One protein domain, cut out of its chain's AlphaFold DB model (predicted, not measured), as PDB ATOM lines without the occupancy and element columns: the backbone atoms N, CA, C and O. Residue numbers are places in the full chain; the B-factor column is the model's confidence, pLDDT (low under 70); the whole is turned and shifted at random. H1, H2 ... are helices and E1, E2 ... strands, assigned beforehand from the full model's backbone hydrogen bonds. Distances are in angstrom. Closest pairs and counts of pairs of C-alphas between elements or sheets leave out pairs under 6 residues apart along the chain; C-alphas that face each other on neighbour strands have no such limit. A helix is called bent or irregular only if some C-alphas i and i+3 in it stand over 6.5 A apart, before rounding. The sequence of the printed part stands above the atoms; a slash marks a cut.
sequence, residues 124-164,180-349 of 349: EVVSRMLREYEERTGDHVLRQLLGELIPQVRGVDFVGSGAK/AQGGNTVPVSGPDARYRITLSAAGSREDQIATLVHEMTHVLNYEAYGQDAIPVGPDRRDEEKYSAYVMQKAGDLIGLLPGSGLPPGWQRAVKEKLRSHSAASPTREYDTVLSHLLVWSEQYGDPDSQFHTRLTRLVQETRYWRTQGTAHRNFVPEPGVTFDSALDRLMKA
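AT A GLANCE: This is residues 124 to 164 and 180 to 349 of the 349 residues of an uncharacterized protein of Streptomyces griseoaurantiacus M045 (UniProt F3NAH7). Six helices, H3 to H8, make an up-and-down bundle, each running against the one before it, with H6 in the middle between H3, H4, H5 and H7. At one end of the bundle a small sheet of three strands covers one side of H3, and the helical hairpin H1 and H2 crosses H3 on another side; H8, packed on H4, is at the opposite end. The printed part has 211 residues with eight named helices and three named strands, in the order H1 H2 E1 E2 E3 H3 H4 H5 H6 H7 H8; the mixed sheet runs E1 E3 E2, and the class is mostly helix. The whole is compact, with a radius of gyration of the C-alphas of 16.6 A and spans of 49 by 40 by 35 A.

IN THESE COORDINATES: H1, residues 124 to 136, begins with C-alpha 124 at (-53.150, 5.534, -32.324). H2, residues 140 to 155, is 24.9 A long and only just irregular, C-alphas 151 and 154 being 6.7 A apart. The strands are E1, residues 156 to 161, E2, 183 to 187, and E3, 195 to 200. H3, residues 205 to 225, measures 29.9 A. H4, residues 236 to 259, measures 36.1 A and is irregular, with C-alphas 255 and 258 7.3 A apart. H5 holds residues 264 to 280. H6, residues 282 to 300, is irregular, with C-alphas 284 and 287 7.5 A apart. H7, residues 306 to 324, measures 27.3 A. H8, residues 339 to 348, ends with C-alpha 348 at (-24.042, 21.980, -4.791).

HOW THE PARTS SIT: H1 and H2 form a helical hairpin, closest at the C-alphas of Glu 134 and Arg 143, 5.3 A. H2, with residues 146 to 153 alone, touches H3 about perpendicular, at 75 degrees; the C-alphas of Leu 149 and Met 216 are closest, 6.1 A. E1 and E3 are parallel, with N 157 and O 195 2.8 A apart; E3 and E2, a hairpin, are antiparallel, with N 186 and O 196 2.9 A apart. H3 is on one face of this sheet, two layers, at a height over the sheet of 9.2 A. H6 touches H3 at a shallow tilt of 30 degrees, opposite ways, closest at the C-alphas of His 214 and Thr 288, 4.7 A. H4 touches H8 with residues 240 to 251 alone, closest at the C-alphas of Ala 244 and Phe 339, 4.3 A. H5 and H7 are apart. Every O i to N i+4 pair is within hydrogen-bond range in H1, H3, H7 and H8, against 7 of 12 in H2, 18 of 20 in H4, 12 of 13 in H5 and 12 of 15 in H6.

THE WHOLE: The two C-alphas farthest apart, those of Pro 191 and Gly 336, are 49.8 A apart. Residues 165 to 179 are not printed, and C-alphas 164 and 180 are 13.1 A apart across the cut. The link from H7 to H8 is long. Mean pLDDT of the printed part is 87.5; residues under 70 include 161 to 164 and 180 to 183.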
ATOM      1  N   GLU A 124     -53.742   6.228 -31.182       92.88
ATOM      2  CA  GLU A 124     -53.150   5.534 -32.324       92.88
ATOM      3  C   GLU A 124     -51.824   6.171 -32.750       92.88
ATOM      4  O   GLU A 124     -50.836   5.461 -32.970       92.88
ATOM      5  N   VAL A 125     -51.775   7.504 -32.835       92.31
ATOM      6  CA  VAL A 125     -50.558   8.244 -33.187       92.31
ATOM      7  C   VAL A 125     -49.510   8.103 -32.090       92.31
ATOM      8  O   VAL A 125     -48.366   7.774 -32.408       92.31
ATOM      9  N   VAL A 126     -49.892   8.259 -30.821       93.19
ATOM     10  CA  VAL A 126     -48.980   8.075 -29.679       93.19
ATOM     11  C   VAL A 126     -48.439   6.646 -29.636       93.19
ATOM     12  O   VAL A 126     -47.228   6.445 -29.537       93.19
ATOM     13  N   SER A 127     -49.308   5.639 -29.792       96.06
ATOM     14  CA  SER A 127     -48.898   4.230 -29.834       96.06
ATOM     15  C   SER A 127     -47.892   3.973 -30.952       96.06
ATOM     16  O   SER A 127     -46.889   3.296 -30.735       96.06
ATOM     17  N   ARG A 128     -48.138   4.521 -32.147       95.69
ATOM     18  CA  ARG A 128     -47.214   4.409 -33.278       95.69
ATOM     19  C   ARG A 128     -45.881   5.097 -32.983       95.69
ATOM     20  O   ARG A 128     -44.842   4.499 -33.226       95.69
ATOM     21  N   MET A 129     -45.893   6.309 -32.422       94.44
ATOM     22  CA  MET A 129     -44.668   7.031 -32.059       94.44
ATOM     23  C   MET A 129     -43.792   6.233 -31.090       94.44
ATOM     24  O   MET A 129     -42.583   6.155 -31.296       94.44
ATOM     25  N   LEU A 130     -44.397   5.631 -30.061       96.38
ATOM     26  CA  LEU A 130     -43.676   4.825 -29.076       96.38
ATOM     27  C   LEU A 130     -43.179   3.495 -29.663       96.38
ATOM     28  O   LEU A 130     -42.054   3.110 -29.364       96.38
ATOM     29  N   ARG A 131     -43.955   2.830 -30.531       97.56
ATOM     30  CA  ARG A 131     -43.525   1.599 -31.228       97.56
ATOM     31  C   ARG A 131     -42.356   1.840 -32.174       97.56
ATOM     32  O   ARG A 131     -41.372   1.115 -32.125       97.56
ATOM     33  N   GLU A 132     -42.424   2.894 -32.983       96.94
ATOM     34  CA  GLU A 132     -41.305   3.276 -33.851       96.94
ATOM     35  C   GLU A 132     -40.043   3.582 -33.026       96.94
ATOM     36  O   GLU A 132     -38.925   3.313 -33.469       96.94
ATOM     37  N   TYR A 133     -40.203   4.119 -31.809       96.94
ATOM     38  CA  TYR A 133     -39.070   4.310 -30.910       96.94
ATOM     39  C   TYR A 133     -38.548   2.997 -30.306       96.94
ATOM     40  O   TYR A 133     -37.338   2.780 -30.262       96.94
ATOM     41  N   GLU A 134     -39.445   2.105 -29.890       97.69
ATOM     42  CA  GLU A 134     -39.129   0.771 -29.363       97.69
ATOM     43  C   GLU A 134     -38.319  -0.069 -30.365       97.69
ATOM     44  O   GLU A 134     -37.355  -0.741 -29.987       97.69
ATOM     45  N   GLU A 135     -38.683   0.004 -31.647       96.88
ATOM     46  CA  GLU A 135     -38.018  -0.707 -32.742       96.88
ATOM     47  C   GLU A 135     -36.604  -0.181 -33.019       96.88
ATOM     48  O   GLU A 135     -35.721  -0.960 -33.385       96.88
ATOM     49  N   ARG A 136     -36.372   1.127 -32.840       96.12
ATOM     50  CA  ARG A 136     -35.082   1.758 -33.161       96.12
ATOM     51  C   ARG A 136     -34.107   1.824 -31.991       96.12
ATOM     52  O   ARG A 136     -32.909   1.934 -32.236       96.12
ATOM     53  N   THR A 137     -34.594   1.826 -30.750       95.75
ATOM     54  CA  THR A 137     -33.708   2.013 -29.597       95.75
ATOM     55  C   THR A 137     -32.784   0.816 -29.401       95.75
ATOM     56  O   THR A 137     -33.202  -0.340 -29.521       95.75
ATOM     57  N   GLY A 138     -31.513   1.091 -29.100       94.88
ATOM     58  CA  GLY A 138     -30.514   0.073 -28.767       94.88
ATOM     59  C   GLY A 138     -30.560  -0.388 -27.306       94.88
ATOM     60  O   GLY A 138     -30.094  -1.490 -27.007       94.88
ATOM     61  N   ASP A 139     -31.143   0.409 -26.403       96.50
ATOM     62  CA  ASP A 139     -31.186   0.111 -24.969       96.50
ATOM     63  C   ASP A 139     -32.307  -0.902 -24.659       96.50
ATOM     64  O   ASP A 139     -33.499  -0.674 -24.881       96.50
ATOM     65  N   HIS A 140     -31.913  -2.061 -24.127       97.00
ATOM     66  CA  HIS A 140     -32.837  -3.140 -23.785       97.00
ATOM     67  C   HIS A 140     -33.790  -2.782 -22.632       97.00
ATOM     68  O   HIS A 140     -34.942  -3.212 -22.643       97.00
ATOM     69  N   VAL A 141     -33.343  -2.006 -21.643       97.56
ATOM     70  CA  VAL A 141     -34.178  -1.555 -20.520       97.56
ATOM     71  C   VAL A 141     -35.218  -0.556 -21.005       97.56
ATOM     72  O   VAL A 141     -36.382  -0.655 -20.620       97.56
ATOM     73  N   LEU A 142     -34.835   0.353 -21.900       96.94
ATOM     74  CA  LEU A 142     -35.771   1.282 -22.523       96.94
ATOM     75  C   LEU A 142     -36.801   0.545 -23.383       96.94
ATOM     76  O   LEU A 142     -37.990   0.841 -23.295       96.94
ATOM     77  N   ARG A 143     -36.382  -0.481 -24.136       97.81
ATOM     78  CA  ARG A 143     -37.307  -1.359 -24.868       97.81
ATOM     79  C   ARG A 143     -38.290  -2.071 -23.933       97.81
ATOM     80  O   ARG A 143     -39.484  -2.096 -24.211       97.81
ATOM     81  N   GLN A 144     -37.819  -2.601 -22.800       97.50
ATOM     82  CA  GLN A 144     -38.694  -3.206 -21.785       97.50
ATOM     83  C   GLN A 144     -39.699  -2.202 -21.213       97.50
ATOM     84  O   GLN A 144     -40.874  -2.535 -21.072       97.50
ATOM     85  N   LEU A 145     -39.250  -0.981 -20.907       97.38
ATOM     86  CA  LEU A 145     -40.122   0.088 -20.431       97.38
ATOM     87  C   LEU A 145     -41.184   0.436 -21.482       97.38
ATOM     88  O   LEU A 145     -42.366   0.468 -21.162       97.38
ATOM     89  N   LEU A 146     -40.803   0.629 -22.746       98.00
ATOM     90  CA  LEU A 146     -41.749   0.914 -23.830       98.00
ATOM     91  C   LEU A 146     -42.781  -0.211 -23.999       98.00
ATOM     92  O   LEU A 146     -43.969   0.080 -24.152       98.00
ATOM     93  N   GLY A 147     -42.368  -1.473 -23.857       97.62
ATOM     94  CA  GLY A 147     -43.269  -2.627 -23.842       97.62
ATOM     95  C   GLY A 147     -44.318  -2.600 -22.717       97.62
ATOM     96  O   GLY A 147     -45.411  -3.136 -22.895       97.62
ATOM     97  N   GLU A 148     -44.033  -1.943 -21.586       96.94
ATOM     98  CA  GLU A 148     -45.005  -1.693 -20.507       96.94
ATOM     99  C   GLU A 148     -45.911  -0.492 -20.794       96.94
ATOM    100  O   GLU A 148     -47.103  -0.538 -20.490       96.94
ATOM    101  N   LEU A 149     -45.357   0.574 -21.377       96.94
ATOM    102  CA  LEU A 149     -46.065   1.835 -21.614       96.94
ATOM    103  C   LEU A 149     -47.065   1.734 -22.772       96.94
ATOM    104  O   LEU A 149     -48.195   2.208 -22.658       96.94
ATOM    105  N   ILE A 150     -46.677   1.107 -23.887       97.38
ATOM    106  CA  ILE A 150     -47.476   1.053 -25.122       97.38
ATOM    107  C   ILE A 150     -48.879   0.454 -24.898       97.38
ATOM    108  O   ILE A 150     -49.850   1.033 -25.389       97.38
ATOM    109  N   PRO A 151     -49.056  -0.654 -24.147       96.31
ATOM    110  CA  PRO A 151     -50.386  -1.177 -23.836       96.31
ATOM    111  C   PRO A 151     -51.292  -0.193 -23.082       96.31
ATOM    112  O   PRO A 151     -52.511  -0.254 -23.245       96.31
ATOM    113  N   GLN A 152     -50.721   0.719 -22.287       94.81
ATOM    114  CA  GLN A 152     -51.492   1.661 -21.470       94.81
ATOM    115  C   GLN A 152     -52.085   2.814 -22.277       94.81
ATOM    116  O   GLN A 152     -53.064   3.411 -21.838       94.81
ATOM    117  N   VAL A 153     -51.553   3.104 -23.470       94.62
ATOM    118  CA  VAL A 153     -51.950   4.257 -24.300       94.62
ATOM    119  C   VAL A 153     -53.459   4.283 -24.579       94.62
ATOM    120  O   VAL A 153     -54.063   5.348 -24.595       94.62
ATOM    121  N   ARG A 154     -54.100   3.116 -24.720       90.38
ATOM    122  CA  ARG A 154     -55.555   3.009 -24.953       90.38
ATOM    123  C   ARG A 154     -56.414   3.530 -23.800       90.38
ATOM    124  O   ARG A 154     -57.575   3.842 -24.018       90.38
ATOM    125  N   GLY A 155     -55.873   3.569 -22.584       88.38
ATOM    126  CA  GLY A 155     -56.577   4.048 -21.394       88.38
ATOM    127  C   GLY A 155     -56.367   5.533 -21.107       88.38
ATOM    128  O   GLY A 155     -56.750   5.981 -20.023       88.38
ATOM    129  N   VAL A 156     -55.728   6.271 -22.021       90.00
ATOM    130  CA  VAL A 156     -55.290   7.650 -21.808       90.00
ATOM    131  C   VAL A 156     -55.928   8.594 -22.826       90.00
ATOM    132  O   VAL A 156     -55.860   8.376 -24.032       90.00
ATOM    133  N   ASP A 157     -56.504   9.679 -22.316       89.88
ATOM    134  CA  ASP A 157     -56.949  10.844 -23.080       89.88
ATOM    135  C   ASP A 157     -55.785  11.840 -23.214       89.88
ATOM    136  O   ASP A 157     -55.339  12.426 -22.222       89.88
ATOM    137  N   PHE A 158     -55.256  12.021 -24.424       87.25
ATOM    138  CA  PHE A 158     -54.147  12.942 -24.672       87.25
ATOM    139  C   PHE A 158     -54.663  14.293 -25.153       87.25
ATOM    140  O   PHE A 158     -55.323  14.408 -26.186       87.25
ATOM    141  N   VAL A 159     -54.287  15.344 -24.433       82.81
ATOM    142  CA  VAL A 159     -54.693  16.713 -24.734       82.81
ATOM    143  C   VAL A 159     -53.465  17.533 -25.098       82.81
ATOM    144  O   VAL A 159     -52.562  17.743 -24.289       82.81
ATOM    145  N   GLY A 160     -53.436  18.047 -26.324       76.06
ATOM    146  CA  GLY A 160     -52.434  19.024 -26.727       76.06
ATOM    147  C   GLY A 160     -52.742  20.369 -26.087       76.06
ATOM    148  O   GLY A 160     -53.733  21.014 -26.432       76.06
ATOM    149  N   SER A 161     -51.880  20.838 -25.188       62.53
ATOM    150  CA  SER A 161     -51.876  22.257 -24.857       62.53
ATOM    151  C   SER A 161     -51.288  22.984 -26.065       62.53
ATOM    152  O   SER A 161     -50.094  22.903 -26.359       62.53
ATOM    153  N   GLY A 162     -52.144  23.653 -26.847       53.91
ATOM    154  CA  GLY A 162     -51.662  24.578 -27.874       53.91
ATOM    155  C   GLY A 162     -50.657  25.564 -27.260       53.91
ATOM    156  O   GLY A 162     -50.628  25.733 -26.042       53.91
ATOM    157  N   ALA A 163     -49.857  26.250 -28.084       45.56
ATOM    158  CA  ALA A 163     -48.719  27.102 -27.686       45.56
ATOM    159  C   ALA A 163     -48.962  28.175 -26.581       45.56
ATOM    160  O   ALA A 163     -48.038  28.891 -26.206       45.56
ATOM    161  N   LYS A 164     -50.180  28.300 -26.037       37.47
ATOM    162  CA  LYS A 164     -50.542  29.127 -24.878       37.47
ATOM    163  C   LYS A 164     -50.021  28.616 -23.527       37.47
ATOM    164  O   LYS A 164     -49.975  29.416 -22.604       37.47
ATOM    165  N   ALA A 180     -38.527  21.285 -24.487       51.69
ATOM    166  CA  ALA A 180     -39.800  21.623 -23.884       51.69
ATOM    167  C   ALA A 180     -39.958  20.875 -22.555       51.69
ATOM    168  O   ALA A 180     -39.791  19.662 -22.476       51.69
ATOM    169  N   GLN A 181     -40.265  21.628 -21.504       50.81
ATOM    170  CA  GLN A 181     -40.614  21.094 -20.198       50.81
ATOM    171  C   GLN A 181     -42.132  21.151 -20.078       50.81
ATOM    172  O   GLN A 181     -42.710  22.238 -20.106       50.81
ATOM    173  N   GLY A 182     -42.780  19.997 -19.969       59.31
ATOM    174  CA  GLY A 182     -44.164  19.959 -19.523       59.31
ATOM    175  C   GLY A 182     -44.982  18.843 -20.139       59.31
ATOM    176  O   GLY A 182     -45.308  18.867 -21.329       59.31
ATOM    177  N   GLY A 183     -45.399  17.938 -19.268       61.03
ATOM    178  CA  GLY A 183     -46.693  17.302 -19.347       61.03
ATOM    179  C   GLY A 183     -47.365  17.353 -17.974       61.03
ATOM    180  O   GLY A 183     -46.810  17.888 -17.011       61.03
ATOM    181  N   ASN A 184     -48.605  16.887 -17.904       79.50
ATOM    182  CA  ASN A 184     -49.268  16.631 -16.634       79.50
ATOM    183  C   ASN A 184     -50.208  15.443 -16.791       79.50
ATOM    184  O   ASN A 184     -51.076  15.462 -17.672       79.50
ATOM    185  N   THR A 185     -50.066  14.459 -15.910       79.25
ATOM    186  CA  THR A 185     -50.908  13.266 -15.863       79.25
ATOM    187  C   THR A 185     -51.869  13.343 -14.688       79.25
ATOM    188  O   THR A 185     -51.458  13.338 -13.527       79.25
ATOM    189  N   VAL A 186     -53.168  13.338 -14.984       83.25
ATOM    190  CA  VAL A 186     -54.225  13.315 -13.969       83.25
ATOM    191  C   VAL A 186     -55.114  12.083 -14.145       83.25
ATOM    192  O   VAL A 186     -55.534  11.791 -15.267       83.25
ATOM    193  N   PRO A 187     -55.438  11.350 -13.068       81.38
ATOM    194  CA  PRO A 187     -56.509  10.362 -13.102       81.38
ATOM    195  C   PRO A 187     -57.838  11.044 -13.439       81.38
ATOM    196  O   PRO A 187     -58.133  12.126 -12.926       81.38
ATOM    197  N   VAL A 188     -58.658  10.419 -14.281       82.88
ATOM    198  CA  VAL A 188     -59.990  10.930 -14.627       82.88
ATOM    199  C   VAL A 188     -61.051   9.879 -14.335       82.88
ATOM    200  O   VAL A 188     -60.845   8.684 -14.519       82.88
ATOM    201  N   SER A 189     -62.208  10.326 -13.852       68.31
ATOM    202  CA  SER A 189     -63.392   9.475 -13.721       68.31
ATOM    203  C   SER A 189     -64.197   9.578 -15.013       68.31
ATOM    204  O   SER A 189     -64.807  10.612 -15.277       68.31
ATOM    205  N   GLY A 190     -64.175   8.534 -15.838       63.41
ATOM    206  CA  GLY A 190     -64.908   8.494 -17.101       63.41
ATOM    207  C   GLY A 190     -65.078   7.066 -17.628       63.41
ATOM    208  O   GLY A 190     -64.355   6.171 -17.192       63.41
ATOM    209  N   PRO A 191     -66.044   6.836 -18.536       60.41
ATOM    210  CA  PRO A 191     -66.311   5.508 -19.088       60.41
ATOM    211  C   PRO A 191     -65.220   5.020 -20.054       60.41
ATOM    212  O   PRO A 191     -65.000   3.814 -20.142       60.41
ATOM    213  N   ASP A 192     -64.518   5.940 -20.729       69.06
ATOM    214  CA  ASP A 192     -63.654   5.606 -21.874       69.06
ATOM    215  C   ASP A 192     -62.149   5.807 -21.614       69.06
ATOM    216  O   ASP A 192     -61.324   5.145 -22.238       69.06
ATOM    217  N   ALA A 193     -61.768   6.682 -20.675       67.25
ATOM    218  CA  ALA A 193     -60.374   6.946 -20.309       67.25
ATOM    219  C   ALA A 193     -60.192   6.908 -18.789       67.25
ATOM    220  O   ALA A 193     -61.044   7.393 -18.043       67.25
ATOM    221  N   ARG A 194     -59.062   6.348 -18.340       84.81
ATOM    222  CA  ARG A 194     -58.670   6.268 -16.921       84.81
ATOM    223  C   ARG A 194     -57.754   7.421 -16.512       84.81
ATOM    224  O   ARG A 194     -57.761   7.845 -15.359       84.81
ATOM    225  N   TYR A 195     -57.001   7.957 -17.470       89.00
ATOM    226  CA  TYR A 195     -56.051   9.044 -17.255       89.00
ATOM    227  C   TYR A 195     -56.175  10.092 -18.351       89.00
ATOM    228  O   TYR A 195     -56.554   9.779 -19.478       89.00
ATOM    229  N   ARG A 196     -55.807  11.330 -18.028       89.62
ATOM    230  CA  ARG A 196     -55.594  12.399 -18.998       89.62
ATOM    231  C   ARG A 196     -54.156  12.876 -18.920       89.62
ATOM    232  O   ARG A 196     -53.705  13.264 -17.844       89.62
ATOM    233  N   ILE A 197     -53.480  12.901 -20.064       89.44
ATOM    234  CA  ILE A 197     -52.141  13.473 -20.211       89.44
ATOM    235  C   ILE A 197     -52.254  14.750 -21.030       89.44
ATOM    236  O   ILE A 197     -52.687  14.730 -22.180       89.44
ATOM    237  N   THR A 198     -51.849  15.873 -20.446       85.88
ATOM    238  CA  THR A 198     -51.697  17.126 -21.194       85.88
ATOM    239  C   THR A 198     -50.252  17.263 -21.638       85.88
ATOM    240  O   THR A 198     -49.374  17.224 -20.786       85.88
ATOM    241  N   LEU A 199     -49.994  17.444 -22.934       80.56
ATOM    242  CA  LEU A 199     -48.642  17.632 -23.474       80.56
ATOM    243  C   LEU A 199     -48.465  19.051 -24.008       80.56
ATOM    244  O   LEU A 199     -49.387  19.635 -24.590       80.56
ATOM    245  N   SER A 200     -47.272  19.617 -23.841       72.50
ATOM    246  CA  SER A 200     -46.892  20.828 -24.568       72.50
ATOM    247  C   SER A 200     -46.711  20.509 -26.051       72.50
ATOM    248  O   SER A 200     -45.977  19.592 -26.407       72.50
ATOM    249  N   ALA A 201     -47.356  21.275 -26.935       59.47
ATOM    250  CA  ALA A 201     -47.185  21.124 -28.385       59.47
ATOM    251  C   ALA A 201     -45.806  21.601 -28.895       59.47
ATOM    252  O   ALA A 201     -45.507  21.483 -30.082       59.47
ATOM    253  N   ALA A 202     -44.980  22.195 -28.028       58.53
ATOM    254  CA  ALA A 202     -43.645  22.665 -28.374       58.53
ATOM    255  C   ALA A 202     -42.613  21.551 -28.143       58.53
ATOM    256  O   ALA A 202     -42.645  20.905 -27.106       58.53
ATOM    257  N   GLY A 203     -41.679  21.356 -29.076       69.50
ATOM    258  CA  GLY A 203     -40.555  20.422 -28.920       69.50
ATOM    259  C   GLY A 203     -40.262  19.622 -30.186       69.50
ATOM    260  O   GLY A 203     -41.106  19.537 -31.080       69.50
ATOM    261  N   SER A 204     -39.062  19.042 -30.265       81.50
ATOM    262  CA  SER A 204     -38.740  18.025 -31.272       81.50
ATOM    263  C   SER A 204     -39.598  16.771 -31.055       81.50
ATOM    264  O   SER A 204     -40.188  16.576 -29.988       81.50
ATOM    265  N   ARG A 205     -39.671  15.897 -32.063       83.94
ATOM    266  CA  ARG A 205     -40.362  14.605 -31.933       83.94
ATOM    267  C   ARG A 205     -39.744  13.765 -30.811       83.94
ATOM    268  O   ARG A 205     -40.437  13.076 -30.072       83.94
ATOM    269  N   GLU A 206     -38.433  13.846 -30.689       84.50
ATOM    270  CA  GLU A 206     -37.607  13.196 -29.684       84.50
ATOM    271  C   GLU A 206     -37.955  13.660 -28.262       84.50
ATOM    272  O   GLU A 206     -38.182  12.833 -27.378       84.50
ATOM    273  N   ASP A 207     -38.119  14.969 -28.059       84.50
ATOM    274  CA  ASP A 207     -38.564  15.529 -26.780       84.50
ATOM    275  C   ASP A 207     -39.994  15.145 -26.425       84.50
ATOM    276  O   ASP A 207     -40.312  14.915 -25.254       84.50
ATOM    277  N   GLN A 208     -40.863  15.045 -27.429       87.50
ATOM    278  CA  GLN A 208     -42.221  14.552 -27.222       87.50
ATOM    279  C   GLN A 208     -42.204  13.098 -26.770       87.50
ATOM    280  O   GLN A 208     -42.955  12.752 -25.869       87.50
ATOM    281  N   ILE A 209     -41.329  12.258 -27.331       92.75
ATOM    282  CA  ILE A 209     -41.156  10.874 -26.872       92.75
ATOM    283  C   ILE A 209     -40.658  10.850 -25.424       92.75
ATOM    284  O   ILE A 209     -41.220  10.120 -24.614       92.75
ATOM    285  N   ALA A 210     -39.658  11.660 -25.069       93.50
ATOM    286  CA  ALA A 210     -39.143  11.714 -23.699       93.50
ATOM    287  C   ALA A 210     -40.221  12.159 -22.693       93.50
ATOM    288  O   ALA A 210     -40.375  11.556 -21.631       93.50
ATOM    289  N   THR A 211     -41.022  13.160 -23.069       91.88
ATOM    290  CA  THR A 211     -42.155  13.645 -22.270       91.88
ATOM    291  C   THR A 211     -43.271  12.603 -22.193       91.88
ATOM    292  O   THR A 211     -43.787  12.336 -21.117       91.88
ATOM    293  N   LEU A 212     -43.611  11.936 -23.297       93.62
ATOM    294  CA  LEU A 212     -44.577  10.836 -23.303       93.62
ATOM    295  C   LEU A 212     -44.129   9.699 -22.388       93.62
ATOM    296  O   LEU A 212     -44.937   9.194 -21.620       93.62
ATOM    297  N   VAL A 213     -42.854   9.312 -22.429       96.19
ATOM    298  CA  VAL A 213     -42.300   8.291 -21.531       96.19
ATOM    299  C   VAL A 213     -42.404   8.739 -20.075       96.19
ATOM    300  O   VAL A 213     -42.823   7.947 -19.235       96.19
ATOM    301  N   HIS A 214     -42.096  10.001 -19.768       95.25
ATOM    302  CA  HIS A 214     -42.257  10.571 -18.429       95.25
ATOM    303  C   HIS A 214     -43.705  10.459 -17.922       95.25
ATOM    304  O   HIS A 214     -43.956   9.837 -16.891       95.25
ATOM    305  N   GLU A 215     -44.661  10.989 -18.687       94.12
ATOM    306  CA  GLU A 215     -46.080  11.026 -18.315       94.12
ATOM    307  C   GLU A 215     -46.714   9.628 -18.276       94.12
ATOM    308  O   GLU A 215     -47.417   9.264 -17.337       94.12
ATOM    309  N   MET A 216     -46.401   8.768 -19.242       95.56
ATOM    310  CA  MET A 216     -46.885   7.387 -19.238       95.56
ATOM    311  C   MET A 216     -46.274   6.564 -18.091       95.56
ATOM    312  O   MET A 216     -46.899   5.616 -17.618       95.56
ATOM    313  N   THR A 217     -45.088   6.925 -17.588       95.25
ATOM    314  CA  THR A 217     -44.536   6.291 -16.379       95.25
ATOM    315  C   THR A 217     -45.325   6.706 -15.133       95.25
ATOM    316  O   THR A 217     -45.503   5.878 -14.239       95.25
ATOM    317  N   HIS A 218     -45.905   7.917 -15.085       92.62
ATOM    318  CA  HIS A 218     -46.882   8.256 -14.040       92.62
ATOM    319  C   HIS A 218     -48.097   7.326 -14.101       92.62
ATOM    320  O   HIS A 218     -48.530   6.842 -13.061       92.62
ATOM    321  N   VAL A 219     -48.600   7.001 -15.299       92.81
ATOM    322  CA  VAL A 219     -49.697   6.027 -15.463       92.81
ATOM    323  C   VAL A 219     -49.317   4.655 -14.897       92.81
ATOM    324  O   VAL A 219     -50.095   4.081 -14.138       92.81
ATOM    325  N   LEU A 220     -48.116   4.142 -15.191       92.69
ATOM    326  CA  LEU A 220     -47.652   2.875 -14.601       92.69
ATOM    327  C   LEU A 220     -47.567   2.940 -13.074       92.69
ATOM    328  O   LEU A 220     -47.941   1.982 -12.403       92.69
ATOM    329  N   ASN A 221     -47.094   4.060 -12.528       90.81
ATOM    330  CA  ASN A 221     -47.027   4.262 -11.084       90.81
ATOM    331  C   ASN A 221     -48.421   4.299 -10.455       90.81
ATOM    332  O   ASN A 221     -48.627   3.656  -9.430       90.81
ATOM    333  N   TYR A 222     -49.391   4.954 -11.097       88.50
ATOM    334  CA  TYR A 222     -50.771   4.963 -10.621       88.50
ATOM    335  C   TYR A 222     -51.412   3.574 -10.632       88.50
ATOM    336  O   TYR A 222     -52.112   3.213  -9.688       88.50
ATOM    337  N   GLU A 223     -51.147   2.763 -11.656       88.19
ATOM    338  CA  GLU A 223     -51.643   1.382 -11.709       88.19
ATOM    339  C   GLU A 223     -50.957   0.479 -10.669       88.19
ATOM    340  O   GLU A 223     -51.600  -0.403 -10.102       88.19
ATOM    341  N   ALA A 224     -49.662   0.687 -10.406       87.00
ATOM    342  CA  ALA A 224     -48.888  -0.139  -9.478       87.00
ATOM    343  C   ALA A 224     -49.136   0.207  -8.002       87.00
ATOM    344  O   ALA A 224     -49.103  -0.680  -7.148       87.00
ATOM    345  N   TYR A 225     -49.351   1.488  -7.699       83.44
ATOM    346  CA  TYR A 225     -49.350   2.009  -6.331       83.44
ATOM    347  C   TYR A 225     -50.652   2.717  -5.928       83.44
ATOM    348  O   TYR A 225     -50.840   3.014  -4.751       83.44
ATOM    349  N   GLY A 226     -51.566   2.971  -6.869       80.25
ATOM    350  CA  GLY A 226     -52.722   3.846  -6.668       80.25
ATOM    351  C   GLY A 226     -52.377   5.323  -6.886       80.25
ATOM    352  O   GLY A 226     -51.319   5.656  -7.402       80.25
ATOM    353  N   GLN A 227     -53.265   6.242  -6.486       67.88
ATOM    354  CA  GLN A 227     -52.992   7.694  -6.577       67.88
ATOM    355  C   GLN A 227     -51.879   8.170  -5.631       67.88
ATOM    356  O   GLN A 227     -51.460   9.331  -5.685       67.88
ATOM    357  N   ASP A 228     -51.421   7.281  -4.756       57.47
ATOM    358  CA  ASP A 228     -50.356   7.550  -3.819       57.47
ATOM    359  C   ASP A 228     -48.986   7.502  -4.501       57.47
ATOM    360  O   ASP A 228     -48.774   6.913  -5.563       57.47
ATOM    361  N   ALA A 229     -48.035   8.180  -3.874       72.81
ATOM    362  CA  ALA A 229     -46.640   8.127  -4.272       72.81
ATOM    363  C   ALA A 229     -46.065   6.711  -4.040       72.81
ATOM    364  O   ALA A 229     -46.679   5.914  -3.331       72.81
ATOM    365  N   ILE A 230     -44.884   6.399  -4.596       77.62
ATOM    366  CA  ILE A 230     -44.195   5.108  -4.400       77.62
ATOM    367  C   ILE A 230     -44.298   4.690  -2.919       77.62
ATOM    368  O   ILE A 230     -43.824   5.440  -2.057       77.62
ATOM    369  N   PRO A 231     -44.884   3.519  -2.592       79.69
ATOM    370  CA  PRO A 231     -45.052   3.086  -1.215       79.69
ATOM    371  C   PRO A 231     -43.687   2.760  -0.620       79.69
ATOM    372  O   PRO A 231     -43.070   1.736  -0.937       79.69
ATOM    373  N   VAL A 232     -43.201   3.656   0.232       79.69
ATOM    374  CA  VAL A 232     -41.867   3.588   0.838       79.69
ATOM    375  C   VAL A 232     -41.896   3.123   2.283       79.69
ATOM    376  O   VAL A 232     -40.835   3.075   2.875       79.69
ATOM    377  N   GLY A 233     -43.055   2.744   2.826       72.31
ATOM    378  CA  GLY A 233     -43.231   2.279   4.205       72.31
ATOM    379  C   GLY A 233     -44.322   3.051   4.953       72.31
ATOM    380  O   GLY A 233     -44.758   4.095   4.476       72.31
ATOM    381  N   PRO A 234     -44.787   2.551   6.113       71.56
ATOM    382  CA  PRO A 234     -45.815   3.223   6.912       71.56
ATOM    383  C   PRO A 234     -45.268   4.402   7.735       71.56
ATOM    384  O   PRO A 234     -46.040   5.241   8.196       71.56
ATOM    385  N   ASP A 235     -43.950   4.461   7.942       78.44
ATOM    386  CA  ASP A 235     -43.314   5.420   8.836       78.44
ATOM    387  C   ASP A 235     -42.662   6.567   8.060       78.44
ATOM    388  O   ASP A 235     -41.881   6.351   7.135       78.44
ATOM    389  N   ARG A 236     -42.842   7.803   8.549       78.62
ATOM    390  CA  ARG A 236     -42.158   9.014   8.046       78.62
ATOM    391  C   ARG A 236     -40.634   8.852   7.917       78.62
ATOM    392  O   ARG A 236     -40.003   9.455   7.059       78.62
ATOM    393  N   ARG A 237     -40.021   8.029   8.774       83.00
ATOM    394  CA  ARG A 237     -38.576   7.751   8.719       83.00
ATOM    395  C   ARG A 237     -38.172   7.015   7.446       83.00
ATOM    396  O   ARG A 237     -37.034   7.162   7.013       83.00
ATOM    397  N   ASP A 238     -39.054   6.201   6.882       84.44
ATOM    398  CA  ASP A 238     -38.767   5.477   5.651       84.44
ATOM    399  C   ASP A 238     -38.925   6.390   4.429       84.44
ATOM    400  O   ASP A 238     -38.096   6.320   3.525       84.44
ATOM    401  N   GLU A 239     -39.865   7.342   4.466       85.81
ATOM    402  CA  GLU A 239     -39.915   8.453   3.504       85.81
ATOM    403  C   GLU A 239     -38.635   9.293   3.540       85.81
ATOM    404  O   GLU A 239     -38.018   9.505   2.502       85.81
ATOM    405  N   GLU A 240     -38.172   9.711   4.721       87.31
ATOM    406  CA  GLU A 240     -36.941  10.504   4.857       87.31
ATOM    407  C   GLU A 240     -35.703   9.745   4.343       87.31
ATOM    408  O   GLU A 240     -34.861  10.322   3.650       87.31
ATOM    409  N   LYS A 241     -35.601   8.436   4.620       88.50
ATOM    410  CA  LYS A 241     -34.542   7.575   4.064       88.50
ATOM    411  C   LYS A 241     -34.646   7.447   2.549       88.50
ATOM    412  O   LYS A 241     -33.619   7.474   1.873       88.50
ATOM    413  N   TYR A 242     -35.857   7.292   2.017       90.12
ATOM    414  CA  TYR A 242     -36.083   7.209   0.580       90.12
ATOM    415  C   TYR A 242     -35.713   8.520  -0.110       90.12
ATOM    416  O   TYR A 242     -34.992   8.516  -1.102       90.12
ATOM    417  N   SER A 243     -36.132   9.658   0.440       90.50
ATOM    418  CA  SER A 243     -35.751  10.969  -0.072       90.50
ATOM    419  C   SER A 243     -34.235  11.168  -0.034       90.50
ATOM    420  O   SER A 243     -33.662  11.610  -1.027       90.50
ATOM    421  N   ALA A 244     -33.563  10.770   1.052       91.12
ATOM    422  CA  ALA A 244     -32.102  10.796   1.126       91.12
ATOM    423  C   ALA A 244     -31.454   9.905   0.051       91.12
ATOM    424  O   ALA A 244     -30.501  10.330  -0.603       91.12
ATOM    425  N   TYR A 245     -31.993   8.701  -0.176       93.19
ATOM    426  CA  TYR A 245     -31.560   7.802  -1.246       93.19
ATOM    427  C   TYR A 245     -31.700   8.457  -2.626       93.19
ATOM    428  O   TYR A 245     -30.728   8.516  -3.379       93.19
ATOM    429  N   VAL A 246     -32.878   8.997  -2.944       94.00
ATOM    430  CA  VAL A 246     -33.170   9.659  -4.223       94.00
ATOM    431  C   VAL A 246     -32.234  10.841  -4.460       94.00
ATOM    432  O   VAL A 246     -31.618  10.934  -5.520       94.00
ATOM    433  N   MET A 247     -32.068  11.715  -3.466       93.12
ATOM    434  CA  MET A 247     -31.185  12.880  -3.567       93.12
ATOM    435  C   MET A 247     -29.724  12.473  -3.749       93.12
ATOM    436  O   MET A 247     -29.012  13.082  -4.547       93.12
ATOM    437  N   GLN A 248     -29.285  11.412  -3.064       93.44
ATOM    438  CA  GLN A 248     -27.959  10.846  -3.270       93.44
ATOM    439  C   GLN A 248     -27.789  10.368  -4.719       93.44
ATOM    440  O   GLN A 248     -26.821  10.749  -5.368       93.44
ATOM    441  N   LYS A 249     -28.732   9.583  -5.259       95.50
ATOM    442  CA  LYS A 249     -28.637   9.070  -6.638       95.50
ATOM    443  C   LYS A 249     -28.730  10.168  -7.690       95.50
ATOM    444  O   LYS A 249     -28.009  10.109  -8.684       95.50
ATOM    445  N   ALA A 250     -29.553  11.186  -7.461       95.88
ATOM    446  CA  ALA A 250     -29.599  12.374  -8.305       95.88
ATOM    447  C   ALA A 250     -28.251  13.119  -8.296       95.88
ATOM    448  O   ALA A 250     -27.744  13.478  -9.356       95.88
ATOM    449  N   GLY A 251     -27.631  13.283  -7.122       94.75
ATOM    450  CA  GLY A 251     -26.289  13.856  -6.990       94.75
ATOM    451  C   GLY A 251     -25.216  13.031  -7.708       94.75
ATOM    452  O   GLY A 251     -24.418  13.598  -8.454       94.75
ATOM    453  N   ASP A 252     -25.239  11.702  -7.549       95.62
ATOM    454  CA  ASP A 252     -24.341  10.775  -8.253       95.62
ATOM    455  C   ASP A 252     -24.460  10.955  -9.779       95.62
ATOM    456  O   ASP A 252     -23.454  11.090 -10.472       95.62
ATOM    457  N   LEU A 253     -25.689  11.003 -10.311       97.81
ATOM    458  CA  LEU A 253     -25.945  11.208 -11.741       97.81
ATOM    459  C   LEU A 253     -25.438  12.569 -12.233       97.81
ATOM    460  O   LEU A 253     -24.811  12.629 -13.290       97.81
ATOM    461  N   ILE A 254     -25.654  13.649 -11.475       97.31
ATOM    462  CA  ILE A 254     -25.133  14.978 -11.832       97.31
ATOM    463  C   ILE A 254     -23.602  14.966 -11.880       97.31
ATOM    464  O   ILE A 254     -23.018  15.529 -12.807       97.31
ATOM    465  N   GLY A 255     -22.948  14.279 -10.939       96.69
ATOM    466  CA  GLY A 255     -21.493  14.114 -10.933       96.69
ATOM    467  C   GLY A 255     -20.946  13.395 -12.173       96.69
ATOM    468  O   GLY A 255     -19.811  13.648 -12.572       96.69
ATOM    469  N   LEU A 256     -21.756  12.548 -12.816       98.19
ATOM    470  CA  LEU A 256     -21.392  11.815 -14.034       98.19
ATOM    471  C   LEU A 256     -21.679  12.591 -15.334       98.19
ATOM    472  O   LEU A 256     -21.182  12.198 -16.391       98.19
ATOM    473  N   LEU A 257     -22.432  13.700 -15.285       97.38
ATOM    474  CA  LEU A 257     -22.816  14.474 -16.477       97.38
ATOM    475  C   LEU A 257     -21.644  14.933 -17.360       97.38
ATOM    476  O   LEU A 257     -21.791  14.838 -18.582       97.38
ATOM    477  N   PRO A 258     -20.486  15.380 -16.830       97.44
ATOM    478  CA  PRO A 258     -19.371  15.809 -17.676       97.44
ATOM    479  C   PRO A 258     -18.852  14.723 -18.631       97.44
ATOM    480  O   PRO A 258     -18.309  15.052 -19.680       97.44
ATOM    481  N   GLY A 259     -19.033  13.441 -18.288       97.19
ATOM    482  CA  GLY A 259     -18.645  12.291 -19.110       97.19
ATOM    483  C   GLY A 259     -19.803  11.630 -19.862       97.19
ATOM    484  O   GLY A 259     -19.634  10.524 -20.356       97.19
ATOM    485  N   SER A 260     -20.982  12.256 -19.914       97.50
ATOM    486  CA  SER A 260     -22.205  11.650 -20.473       97.50
ATOM    487  C   SER A 260     -22.307  11.678 -22.001       97.50
ATOM    488  O   SER A 260     -23.236  11.098 -22.551       97.50
ATOM    489  N   GLY A 261     -21.438  12.426 -22.689       97.44
ATOM    490  CA  GLY A 261     -21.563  12.705 -24.126       97.44
ATOM    491  C   GLY A 261     -22.678  13.697 -24.496       97.44
ATOM    492  O   GLY A 261     -22.715  14.165 -25.629       97.44
ATOM    493  N   LEU A 262     -23.546  14.082 -23.550       95.38
ATOM    494  CA  LEU A 262     -24.635  15.030 -23.796       95.38
ATOM    495  C   LEU A 262     -24.101  16.430 -24.146       95.38
ATOM    496  O   LEU A 262     -23.170  16.909 -23.487       95.38
ATOM    497  N   PRO A 263     -24.732  17.165 -25.082       94.88
ATOM    498  CA  PRO A 263     -24.405  18.567 -25.313       94.88
ATOM    499  C   PRO A 263     -24.661  19.438 -24.065       94.88
ATOM    500  O   PRO A 263     -25.552  19.130 -23.269       94.88
ATOM    501  N   PRO A 264     -23.965  20.581 -23.896       92.12
ATOM    502  CA  PRO A 264     -24.064  21.399 -22.679       92.12
ATOM    503  C   PRO A 264     -25.481  21.874 -22.323       92.12
ATOM    504  O   PRO A 264     -25.824  21.974 -21.144       92.12
ATOM    505  N   GLY A 265     -26.318  22.160 -23.329       90.38
ATOM    506  CA  GLY A 265     -27.726  22.519 -23.119       90.38
ATOM    507  C   GLY A 265     -28.523  21.390 -22.460       90.38
ATOM    508  O   GLY A 265     -29.247  21.629 -21.495       90.38
ATOM    509  N   TRP A 266     -28.302  20.152 -22.908       92.19
ATOM    510  CA  TRP A 266     -28.918  18.956 -22.336       92.19
ATOM    511  C   TRP A 266     -28.379  18.643 -20.949       92.19
ATOM    512  O   TRP A 266     -29.173  18.403 -20.051       92.19
ATOM    513  N   GLN A 267     -27.066  18.738 -20.721       94.94
ATOM    514  CA  GLN A 267     -26.505  18.554 -19.375       94.94
ATOM    515  C   GLN A 267     -27.151  19.510 -18.360       94.94
ATOM    516  O   GLN A 267     -27.507  19.102 -17.254       94.94
ATOM    517  N   ARG A 268     -27.364  20.775 -18.749       93.81
ATOM    518  CA  ARG A 268     -28.065  21.758 -17.913       93.81
ATOM    519  C   ARG A 268     -29.522  21.360 -17.663       93.81
ATOM    520  O   ARG A 268     -29.967  21.442 -16.524       93.81
ATOM    521  N   ALA A 269     -30.240  20.914 -18.693       91.25
ATOM    522  CA  ALA A 269     -31.630  20.475 -18.568       91.25
ATOM    523  C   ALA A 269     -31.775  19.230 -17.674       91.25
ATOM    524  O   ALA A 269     -32.663  19.191 -16.827       91.25
ATOM    525  N   VAL A 270     -30.876  18.247 -17.805       94.25
ATOM    526  CA  VAL A 270     -30.822  17.064 -16.932       94.25
ATOM    527  C   VAL A 270     -30.591  17.478 -15.483       94.25
ATOM    528  O   VAL A 270     -31.320  17.051 -14.591       94.25
ATOM    529  N   LYS A 271     -29.587  18.331 -15.251       94.25
ATOM    530  CA  LYS A 271     -29.246  18.836 -13.921       94.25
ATOM    531  C   LYS A 271     -30.423  19.560 -13.272       94.25
ATOM    532  O   LYS A 271     -30.712  19.311 -12.105       94.25
ATOM    533  N   GLU A 272     -31.102  20.420 -14.026       91.94
ATOM    534  CA  GLU A 272     -32.303  21.107 -13.557       91.94
ATOM    535  C   GLU A 272     -33.402  20.103 -13.203       91.94
ATOM    536  O   GLU A 272     -33.908  20.142 -12.088       91.94
ATOM    537  N   LYS A 273     -33.701  19.144 -14.092       91.44
ATOM    538  CA  LYS A 273     -34.763  18.153 -13.868       91.44
ATOM    539  C   LYS A 273     -34.504  17.283 -12.636       91.44
ATOM    540  O   LYS A 273     -35.418  17.049 -11.849       91.44
ATOM    541  N   LEU A 274     -33.261  16.838 -12.437       93.56
ATOM    542  CA  LEU A 274     -32.854  16.074 -11.252       93.56
ATOM    543  C   LEU A 274     -32.962  16.900  -9.966       93.56
ATOM    544  O   LEU A 274     -33.383  16.382  -8.937       93.56
ATOM    545  N   ARG A 275     -32.602  18.186  -9.998       90.44
ATOM    546  CA  ARG A 275     -32.678  19.050  -8.813       90.44
ATOM    547  C   ARG A 275     -34.111  19.422  -8.461       90.44
ATOM    548  O   ARG A 275     -34.486  19.303  -7.300       90.44
ATOM    549  N   SER A 276     -34.902  19.866  -9.433       86.00
ATOM    550  CA  SER A 276     -36.242  20.391  -9.176       86.00
ATOM    551  C   SER A 276     -37.234  19.277  -8.854       86.00
ATOM    552  O   SER A 276     -37.889  19.330  -7.816       86.00
ATOM    553  N   HIS A 277     -37.300  18.221  -9.666       84.25
ATOM    554  CA  HIS A 277     -38.321  17.184  -9.504       84.25
ATOM    555  C   HIS A 277     -37.961  16.168  -8.419       84.25
ATOM    556  O   HIS A 277     -38.788  15.850  -7.561       84.25
ATOM    557  N   SER A 278     -36.717  15.673  -8.408       80.12
ATOM    558  CA  SER A 278     -36.327  14.629  -7.453       80.12
ATOM    559  C   SER A 278     -36.231  15.140  -6.016       80.12
ATOM    560  O   SER A 278     -36.372  14.334  -5.103       80.12
ATOM    561  N   ALA A 279     -36.034  16.446  -5.794       78.62
ATOM    562  CA  ALA A 279     -36.089  17.035  -4.455       78.62
ATOM    563  C   ALA A 279     -37.511  17.434  -4.032       78.62
ATOM    564  O   ALA A 279     -37.861  17.249  -2.868       78.62
ATOM    565  N   ALA A 280     -38.329  17.963  -4.952       83.25
ATOM    566  CA  ALA A 280     -39.665  18.459  -4.620       83.25
ATOM    567  C   ALA A 280     -40.671  17.338  -4.344       83.25
ATOM    568  O   ALA A 280     -41.547  17.486  -3.494       83.25
ATOM    569  N   SER A 281     -40.587  16.218  -5.064       86.06
ATOM    570  CA  SER A 281     -41.520  15.100  -4.884       86.06
ATOM    571  C   SER A 281     -40.858  13.749  -5.173       86.06
ATOM    572  O   SER A 281     -41.246  13.062  -6.117       86.06
ATOM    573  N   PRO A 282     -39.880  13.325  -4.343       88.12
ATOM    574  CA  PRO A 282     -39.076  12.125  -4.589       88.12
ATOM    575  C   PRO A 282     -39.922  10.879  -4.871       88.12
ATOM    576  O   PRO A 282     -39.660  10.139  -5.813       88.12
ATOM    577  N   THR A 283     -40.971  10.658  -4.081       87.62
ATOM    578  CA  THR A 283     -41.834   9.474  -4.175       87.62
ATOM    579  C   THR A 283     -42.784   9.505  -5.374       87.62
ATOM    580  O   THR A 283     -43.320   8.462  -5.730       87.62
ATOM    581  N   ARG A 284     -43.012  10.660  -6.010       86.56
ATOM    582  CA  ARG A 284     -43.901  10.784  -7.184       86.56
ATOM    583  C   ARG A 284     -43.135  10.890  -8.497       86.56
ATOM    584  O   ARG A 284     -43.575  10.359  -9.509       86.56
ATOM    585  N   GLU A 285     -41.991  11.562  -8.462       91.44
ATOM    586  CA  GLU A 285     -41.287  12.016  -9.660       91.44
ATOM    587  C   GLU A 285     -40.054  11.182  -9.990       91.44
ATOM    588  O   GLU A 285     -39.604  11.188 -11.129       91.44
ATOM    589  N   TYR A 286     -39.443  10.496  -9.021       93.50
ATOM    590  CA  TYR A 286     -38.103   9.945  -9.236       93.50
ATOM    591  C   TYR A 286     -38.045   8.966 -10.415       93.50
ATOM    592  O   TYR A 286     -37.221   9.120 -11.313       93.50
ATOM    593  N   ASP A 287     -38.966   8.011 -10.460       94.44
ATOM    594  CA  ASP A 287     -39.044   7.025 -11.535       94.44
ATOM    595  C   ASP A 287     -39.361   7.653 -12.905       94.44
ATOM    596  O   ASP A 287     -38.734   7.332 -13.918       94.44
ATOM    597  N   THR A 288     -40.287   8.613 -12.939       94.44
ATOM    598  CA  THR A 288     -40.669   9.290 -14.181       94.44
ATOM    599  C   THR A 288     -39.542  10.185 -14.687       94.44
ATOM    600  O   THR A 288     -39.302  10.265 -15.895       94.44
ATOM    601  N   VAL A 289     -38.798  10.838 -13.792       95.75
ATOM    602  CA  VAL A 289     -37.594  11.609 -14.119       95.75
ATOM    603  C   VAL A 289     -36.521  10.695 -14.693       95.75
ATOM    604  O   VAL A 289     -36.047  10.976 -15.787       95.75
ATOM    605  N   LEU A 290     -36.168   9.591 -14.031       97.75
ATOM    606  CA  LEU A 290     -35.153   8.665 -14.547       97.75
ATOM    607  C   LEU A 290     -35.519   8.126 -15.938       97.75
ATOM    608  O   LEU A 290     -34.673   8.095 -16.831       97.75
ATOM    609  N   SER A 291     -36.788   7.770 -16.136       97.44
ATOM    610  CA  SER A 291     -37.300   7.251 -17.407       97.44
ATOM    611  C   SER A 291     -37.201   8.284 -18.536       97.44
ATOM    612  O   SER A 291     -36.749   7.963 -19.633       97.44
ATOM    613  N   HIS A 292     -37.532   9.549 -18.251       96.44
ATOM    614  CA  HIS A 292     -37.327  10.674 -19.172       96.44
ATOM    615  C   HIS A 292     -35.854  10.816 -19.550       96.44
ATOM    616  O   HIS A 292     -35.496  10.888 -20.725       96.44
ATOM    617  N   LEU A 293     -34.989  10.872 -18.539       97.38
ATOM    618  CA  LEU A 293     -33.566  11.111 -18.734       97.38
ATOM    619  C   LEU A 293     -32.913   9.983 -19.536       97.38
ATOM    620  O   LEU A 293     -31.966  10.254 -20.272       97.38
ATOM    621  N   LEU A 294     -33.403   8.744 -19.419       98.19
ATOM    622  CA  LEU A 294     -32.882   7.613 -20.185       98.19
ATOM    623  C   LEU A 294     -33.106   7.813 -21.689       98.19
ATOM    624  O   LEU A 294     -32.182   7.586 -22.468       98.19
ATOM    625  N   VAL A 295     -34.273   8.336 -22.083       97.12
ATOM    626  CA  VAL A 295     -34.564   8.710 -23.478       97.12
ATOM    627  C   VAL A 295     -33.581   9.772 -23.970       97.12
ATOM    628  O   VAL A 295     -32.957   9.602 -25.013       97.12
ATOM    629  N   TRP A 296     -33.378  10.847 -23.203       96.56
ATOM    630  CA  TRP A 296     -32.414  11.888 -23.581       96.56
ATOM    631  C   TRP A 296     -30.981  11.363 -23.661       96.56
ATOM    632  O   TRP A 296     -30.241  11.724 -24.575       96.56
ATOM    633  N   SER A 297     -30.582  10.509 -22.719       97.50
ATOM    634  CA  SER A 297     -29.245   9.924 -22.701       97.50
ATOM    635  C   SER A 297     -28.991   9.021 -23.901       97.50
ATOM    636  O   SER A 297     -27.869   9.014 -24.390       97.50
ATOM    637  N   GLU A 298     -29.990   8.265 -24.354       96.44
ATOM    638  CA  GLU A 298     -29.872   7.395 -25.529       96.44
ATOM    639  C   GLU A 298     -29.817   8.196 -26.833       96.44
ATOM    640  O   GLU A 298     -29.049   7.868 -27.733       96.44
ATOM    641  N   GLN A 299     -30.604   9.268 -26.931       94.25
ATOM    642  CA  GLN A 299     -30.729  10.043 -28.165       94.25
ATOM    643  C   GLN A 299     -29.599  11.052 -28.369       94.25
ATOM    644  O   GLN A 299     -29.211  11.324 -29.506       94.25
ATOM    645  N   TYR A 300     -29.114  11.647 -27.280       94.94
ATOM    646  CA  TYR A 300     -28.199  12.787 -27.330       94.94
ATOM    647  C   TYR A 300     -26.886  12.546 -26.593       94.94
ATOM    648  O   TYR A 300     -25.988  13.381 -26.688       94.94
ATOM    649  N   GLY A 301     -26.794  11.478 -25.804       96.06
ATOM    650  CA  GLY A 301     -25.611  11.143 -25.024       96.06
ATOM    651  C   GLY A 301     -24.752  10.073 -25.684       96.06
ATOM    652  O   GLY A 301     -24.989   9.644 -26.809       96.06
ATOM    653  N   ASP A 302     -23.741   9.647 -24.938       97.50
ATOM    654  CA  ASP A 302     -22.939   8.467 -25.227       97.50
ATOM    655  C   ASP A 302     -23.537   7.260 -24.470       97.50
ATOM    656  O   ASP A 302     -23.515   7.262 -23.228       97.50
ATOM    657  N   PRO A 303     -24.079   6.243 -25.171       95.38
ATOM    658  CA  PRO A 303     -24.631   5.037 -24.549       95.38
ATOM    659  C   PRO A 303     -23.610   4.243 -23.721       95.38
ATOM    660  O   PRO A 303     -23.989   3.570 -22.764       95.38
ATOM    661  N   ASP A 304     -22.316   4.360 -24.027       96.75
ATOM    662  CA  ASP A 304     -21.250   3.675 -23.289       96.75
ATOM    663  C   ASP A 304     -20.774   4.479 -22.063       96.75
ATOM    664  O   ASP A 304     -19.944   4.016 -21.270       96.75
ATOM    665  N   SER A 305     -21.317   5.683 -21.851       98.19
ATOM    666  CA  SER A 305     -20.947   6.522 -20.715       98.19
ATOM    667  C   SER A 305     -21.354   5.912 -19.370       98.19
ATOM    668  O   SER A 305     -22.368   5.218 -19.215       98.19
ATOM    669  N   GLN A 306     -20.594   6.259 -18.326       98.44
ATOM    670  CA  GLN A 306     -20.956   5.903 -16.950       98.44
ATOM    671  C   GLN A 306     -22.301   6.508 -16.537       98.44
ATOM    672  O   GLN A 306     -23.029   5.889 -15.760       98.44
ATOM    673  N   PHE A 307     -22.638   7.691 -17.062       98.50
ATOM    674  CA  PHE A 307     -23.931   8.332 -16.843       98.50
ATOM    675  C   PHE A 307     -25.072   7.457 -17.370       98.50
ATOM    676  O   PHE A 307     -25.954   7.095 -16.590       98.50
ATOM    677  N   HIS A 308     -25.012   7.050 -18.645       98.38
ATOM    678  CA  HIS A 308     -26.028   6.197 -19.263       98.38
ATOM    679  C   HIS A 308     -26.138   4.857 -18.527       98.38
ATOM    680  O   HIS A 308     -27.202   4.506 -18.026       98.38
ATOM    681  N   THR A 309     -25.009   4.177 -18.310       98.31
ATOM    682  CA  THR A 309     -24.966   2.897 -17.582       98.31
ATOM    683  C   THR A 309     -25.586   2.998 -16.183       98.31
ATOM    684  O   THR A 309     -26.313   2.101 -15.741       98.31
ATOM    685  N   ARG A 310     -25.290   4.075 -15.441       98.25
ATOM    686  CA  ARG A 310     -25.840   4.285 -14.098       98.25
ATOM    687  C   ARG A 310     -27.340   4.551 -14.152       98.25
ATOM    688  O   ARG A 310     -28.066   3.988 -13.336       98.25
ATOM    689  N   LEU A 311     -27.783   5.363 -15.104       98.25
ATOM    690  CA  LEU A 311     -29.182   5.704 -15.320       98.25
ATOM    691  C   LEU A 311     -30.020   4.476 -15.695       98.25
ATOM    692  O   LEU A 311     -31.026   4.214 -15.041       98.25
ATOM    693  N   THR A 312     -29.553   3.655 -16.639       98.31
ATOM    694  CA  THR A 312     -30.187   2.390 -17.042       98.31
ATOM    695  C   THR A 312     -30.391   1.451 -15.845       98.31
ATOM    696  O   THR A 312     -31.470   0.884 -15.667       98.31
ATOM    697  N   ARG A 313     -29.397   1.334 -14.949       97.56
ATOM    698  CA  ARG A 313     -29.527   0.530 -13.715       97.56
ATOM    699  C   ARG A 313     -30.586   1.071 -12.757       97.56
ATOM    700  O   ARG A 313     -31.284   0.277 -12.134       97.56
ATOM    701  N   LEU A 314     -30.687   2.390 -12.617       97.31
ATOM    702  CA  LEU A 314     -31.680   3.012 -11.740       97.31
ATOM    703  C   LEU A 314     -33.101   2.858 -12.307       97.31
ATOM    704  O   LEU A 314     -34.010   2.552 -11.548       97.31
ATOM    705  N   VAL A 315     -33.287   2.963 -13.628       97.62
ATOM    706  CA  VAL A 315     -34.580   2.669 -14.279       97.62
ATOM    707  C   VAL A 315     -34.967   1.193 -14.114       97.62
ATOM    708  O   VAL A 315     -36.122   0.871 -13.842       97.62
ATOM    709  N   GLN A 316     -34.007   0.268 -14.226       96.31
ATOM    710  CA  GLN A 316     -34.243  -1.156 -13.953       96.31
ATOM    711  C   GLN A 316     -34.669  -1.395 -12.491       96.31
ATOM    712  O   GLN A 316     -35.537  -2.226 -12.221       96.31
ATOM    713  N   GLU A 317     -34.060  -0.673 -11.549       94.56
ATOM    714  CA  GLU A 317     -34.385  -0.737 -10.123       94.56
ATOM    715  C   GLU A 317     -35.800  -0.213  -9.836       94.56
ATOM    716  O   GLU A 317     -36.587  -0.913  -9.197       94.56
ATOM    717  N   THR A 318     -36.168   0.969 -10.343       93.88
ATOM    718  CA  THR A 318     -37.518   1.519 -10.137       93.88
ATOM    719  C   THR A 318     -38.586   0.666 -10.810       93.88
ATOM    720  O   THR A 318     -39.643   0.423 -10.223       93.88
ATOM    721  N   ARG A 319     -38.286   0.101 -11.985       93.25
ATOM    722  CA  ARG A 319     -39.123  -0.918 -12.629       93.25
ATOM    723  C   ARG A 319     -39.352  -2.119 -11.720       93.25
ATOM    724  O   ARG A 319     -40.487  -2.573 -11.585       93.25
ATOM    725  N   TYR A 320     -38.306  -2.633 -11.074       91.75
ATOM    726  CA  TYR A 320     -38.455  -3.726 -10.118       91.75
ATOM    727  C   TYR A 320     -39.395  -3.335  -8.968       91.75
ATOM    728  O   TYR A 320     -40.308  -4.101  -8.660       91.75
ATOM    729  N   TRP A 321     -39.270  -2.131  -8.403       90.88
ATOM    730  CA  TRP A 321     -40.189  -1.652  -7.360       90.88
ATOM    731  C   TRP A 321     -41.646  -1.610  -7.827       90.88
ATOM    732  O   TRP A 321     -42.516  -2.082  -7.091       90.88
ATOM    733  N   ARG A 322     -41.909  -1.163  -9.067       89.69
ATOM    734  CA  ARG A 322     -43.268  -1.168  -9.645       89.69
ATOM    735  C   ARG A 322     -43.849  -2.573  -9.677       89.69
ATOM    736  O   ARG A 322     -44.968  -2.785  -9.227       89.69
ATOM    737  N   THR A 323     -43.067  -3.559 -10.120       87.69
ATOM    738  CA  THR A 323     -43.528  -4.960 -10.153       87.69
ATOM    739  C   THR A 323     -43.782  -5.560  -8.768       87.69
ATOM    740  O   THR A 323     -44.554  -6.507  -8.653       87.69
ATOM    741  N   GLN A 324     -43.137  -5.035  -7.722       86.19
ATOM    742  CA  GLN A 324     -43.352  -5.466  -6.339       86.19
ATOM    743  C   GLN A 324     -44.474  -4.687  -5.635       86.19
ATOM    744  O   GLN A 324     -44.868  -5.066  -4.534       86.19
ATOM    745  N   GLY A 325     -44.958  -3.586  -6.221       84.94
ATOM    746  CA  GLY A 325     -45.919  -2.681  -5.587       84.94
ATOM    747  C   GLY A 325     -45.350  -1.879  -4.407       84.94
ATOM    748  O   GLY A 325     -46.108  -1.253  -3.672       84.94
ATOM    749  N   THR A 326     -44.029  -1.886  -4.180       79.94
ATOM    750  CA  THR A 326     -43.386  -1.130  -3.089       79.94
ATOM    751  C   THR A 326     -41.877  -0.975  -3.288       79.94
ATOM    752  O   THR A 326     -41.211  -1.840  -3.863       79.94
ATOM    753  N   ALA A 327     -41.319   0.105  -2.731       77.38
ATOM    754  CA  ALA A 327     -39.878   0.310  -2.613       77.38
ATOM    755  C   ALA A 327     -39.303  -0.083  -1.232       77.38
ATOM    756  O   ALA A 327     -38.092  -0.268  -1.130       77.38
ATOM    757  N   HIS A 328     -40.140  -0.254  -0.190       62.94
ATOM    758  CA  HIS A 328     -39.815  -0.250   1.263       62.94
ATOM    759  C   HIS A 328     -38.605  -1.084   1.727       62.94
ATOM    760  O   HIS A 328     -38.069  -0.839   2.803       62.94
ATOM    761  N   ARG A 329     -38.148  -2.070   0.951       65.12
ATOM    762  CA  ARG A 329     -37.064  -2.986   1.352       65.12
ATOM    763  C   ARG A 329     -35.799  -2.910   0.506       65.12
ATOM    764  O   ARG A 329     -34.829  -3.587   0.829       65.12
ATOM    765  N   ASN A 330     -35.808  -2.117  -0.561       71.25
ATOM    766  CA  ASN A 330     -34.785  -2.198  -1.603       71.25
ATOM    767  C   ASN A 330     -33.952  -0.921  -1.751       71.25
ATOM    768  O   ASN A 330     -32.940  -0.951  -2.439       71.25
ATOM    769  N   PHE A 331     -34.328   0.178  -1.088       79.19
ATOM    770  CA  PHE A 331     -33.504   1.383  -1.029       79.19
ATOM    771  C   PHE A 331     -32.724   1.431   0.286       79.19
ATOM    772  O   PHE A 331     -33.279   1.317   1.378       79.19
ATOM    773  N   VAL A 332     -31.414   1.627   0.181       78.50
ATOM    774  CA  VAL A 332     -30.542   1.864   1.331       78.50
ATOM    775  C   VAL A 332     -29.616   3.018   0.953       78.50
ATOM    776  O   VAL A 332     -28.774   2.838   0.067       78.50
ATOM    777  N   PRO A 333     -29.783   4.221   1.540       78.38
ATOM    778  CA  PRO A 333     -28.811   5.289   1.347       78.38
ATOM    779  C   PRO A 333     -27.451   4.854   1.902       78.38
ATOM    780  O   PRO A 333     -27.370   3.991   2.781       78.38
ATOM    781  N   GLU A 334     -26.370   5.439   1.390       83.75
ATOM    782  CA  GLU A 334     -25.035   5.134   1.909       83.75
ATOM    783  C   GLU A 334     -24.936   5.412   3.420       83.75
ATOM    784  O   GLU A 334     -25.565   6.353   3.921       83.75
ATOM    785  N   PRO A 335     -24.135   4.628   4.169       81.19
ATOM    786  CA  PRO A 335     -23.961   4.844   5.598       81.19
ATOM    787  C   PRO A 335     -23.575   6.294   5.914       81.19
ATOM    788  O   PRO A 335     -22.591   6.819   5.397       81.19
ATOM    789  N   GLY A 336     -24.354   6.940   6.784       80.38
ATOM    790  CA  GLY A 336     -24.122   8.325   7.202       80.38
ATOM    791  C   GLY A 336     -24.708   9.399   6.280       80.38
ATOM    792  O   GLY A 336     -24.588  10.580   6.603       80.38
ATOM    793  N   VAL A 337     -25.371   9.031   5.178       83.19
ATOM    794  CA  VAL A 337     -26.121   9.985   4.350       83.19
ATOM    795  C   VAL A 337     -27.484  10.257   4.989       83.19
ATOM    796  O   VAL A 337     -28.353   9.389   5.050       83.19
ATOM    797  N   THR A 338     -27.665  11.482   5.476       85.31
ATOM    798  CA  THR A 338     -28.958  12.019   5.927       85.31
ATOM    799  C   THR A 338     -29.646  12.785   4.801       85.31
ATOM    800  O   THR A 338     -28.980  13.208   3.853       85.31
ATOM    801  N   PHE A 339     -30.953  13.033   4.943       84.25
ATOM    802  CA  PHE A 339     -31.718  13.890   4.033       84.25
ATOM    803  C   PHE A 339     -31.025  15.238   3.789       84.25
ATOM    804  O   PHE A 339     -30.689  15.548   2.651       84.25
ATOM    805  N   ASP A 340     -30.711  15.987   4.852       84.31
ATOM    806  CA  ASP A 340     -30.088  17.313   4.729       84.31
ATOM    807  C   ASP A 340     -28.726  17.248   4.030       84.31
ATOM    808  O   ASP A 340     -28.404  18.094   3.197       84.31
ATOM    809  N   SER A 341     -27.925  16.219   4.332       85.94
ATOM    810  CA  SER A 341     -26.618  16.042   3.692       85.94
ATOM    811  C   SER A 341     -26.737  15.680   2.209       85.94
ATOM    812  O   SER A 341     -25.917  16.119   1.404       85.94
ATOM    813  N   ALA A 342     -27.756  14.899   1.838       83.69
ATOM    814  CA  ALA A 342     -28.019  14.518   0.458       83.69
ATOM    815  C   ALA A 342     -28.561  15.710  -0.340       83.69
ATOM    816  O   ALA A 342     -28.097  15.958  -1.452       83.69
ATOM    817  N   LEU A 343     -29.469  16.489   0.256       82.00
ATOM    818  CA  LEU A 343     -30.009  17.710  -0.331       82.00
ATOM    819  C   LEU A 343     -28.908  18.749  -0.560       82.00
ATOM    820  O   LEU A 343     -28.784  19.277  -1.660       82.00
ATOM    821  N   ASP A 344     -28.062  19.008   0.437       85.12
ATOM    822  CA  ASP A 344     -26.948  19.953   0.307       85.12
ATOM    823  C   ASP A 344     -25.975  19.542  -0.811       85.12
ATOM    824  O   ASP A 344     -25.583  20.371  -1.637       85.12
ATOM    825  N   ARG A 345     -25.639  18.247  -0.901       86.19
ATOM    826  CA  ARG A 345     -24.820  17.710  -2.000       86.19
ATOM    827  C   ARG A 345     -25.496  17.904  -3.355       86.19
ATOM    828  O   ARG A 345     -24.842  18.382  -4.276       86.19
ATOM    829  N   LEU A 346     -26.786  17.590  -3.470       87.56
ATOM    830  CA  LEU A 346     -27.562  17.752  -4.702       87.56
ATOM    831  C   LEU A 346     -27.616  19.218  -5.163       87.56
ATOM    832  O   LEU A 346     -27.437  19.515  -6.346       87.56
ATOM    833  N   MET A 347     -27.816  20.152  -4.230       86.25
ATOM    834  CA  MET A 347     -27.880  21.583  -4.538       86.25
ATOM    835  C   MET A 347     -26.517  22.162  -4.935       86.25
ATOM    836  O   MET A 347     -26.455  23.106  -5.730       86.25
ATOM    837  N   LYS A 348     -25.416  21.582  -4.442       85.50
ATOM    838  CA  LYS A 348     -24.042  21.980  -4.791       85.50
ATOM    839  C   LYS A 348     -23.517  21.347  -6.082       85.50
ATOM    840  O   LYS A 348     -22.734  22.001  -6.766       85.50
ATOM    841  N   ALA A 349     -23.936  20.122  -6.403       79.62
ATOM    842  CA  ALA A 349     -23.495  19.354  -7.576       79.62
ATOM    843  C   ALA A 349     -23.939  20.004  -8.880       79.62
ATOM    844  O   ALA A 349     -23.110  20.393  -9.728       79.62
TER     845      ALA A 349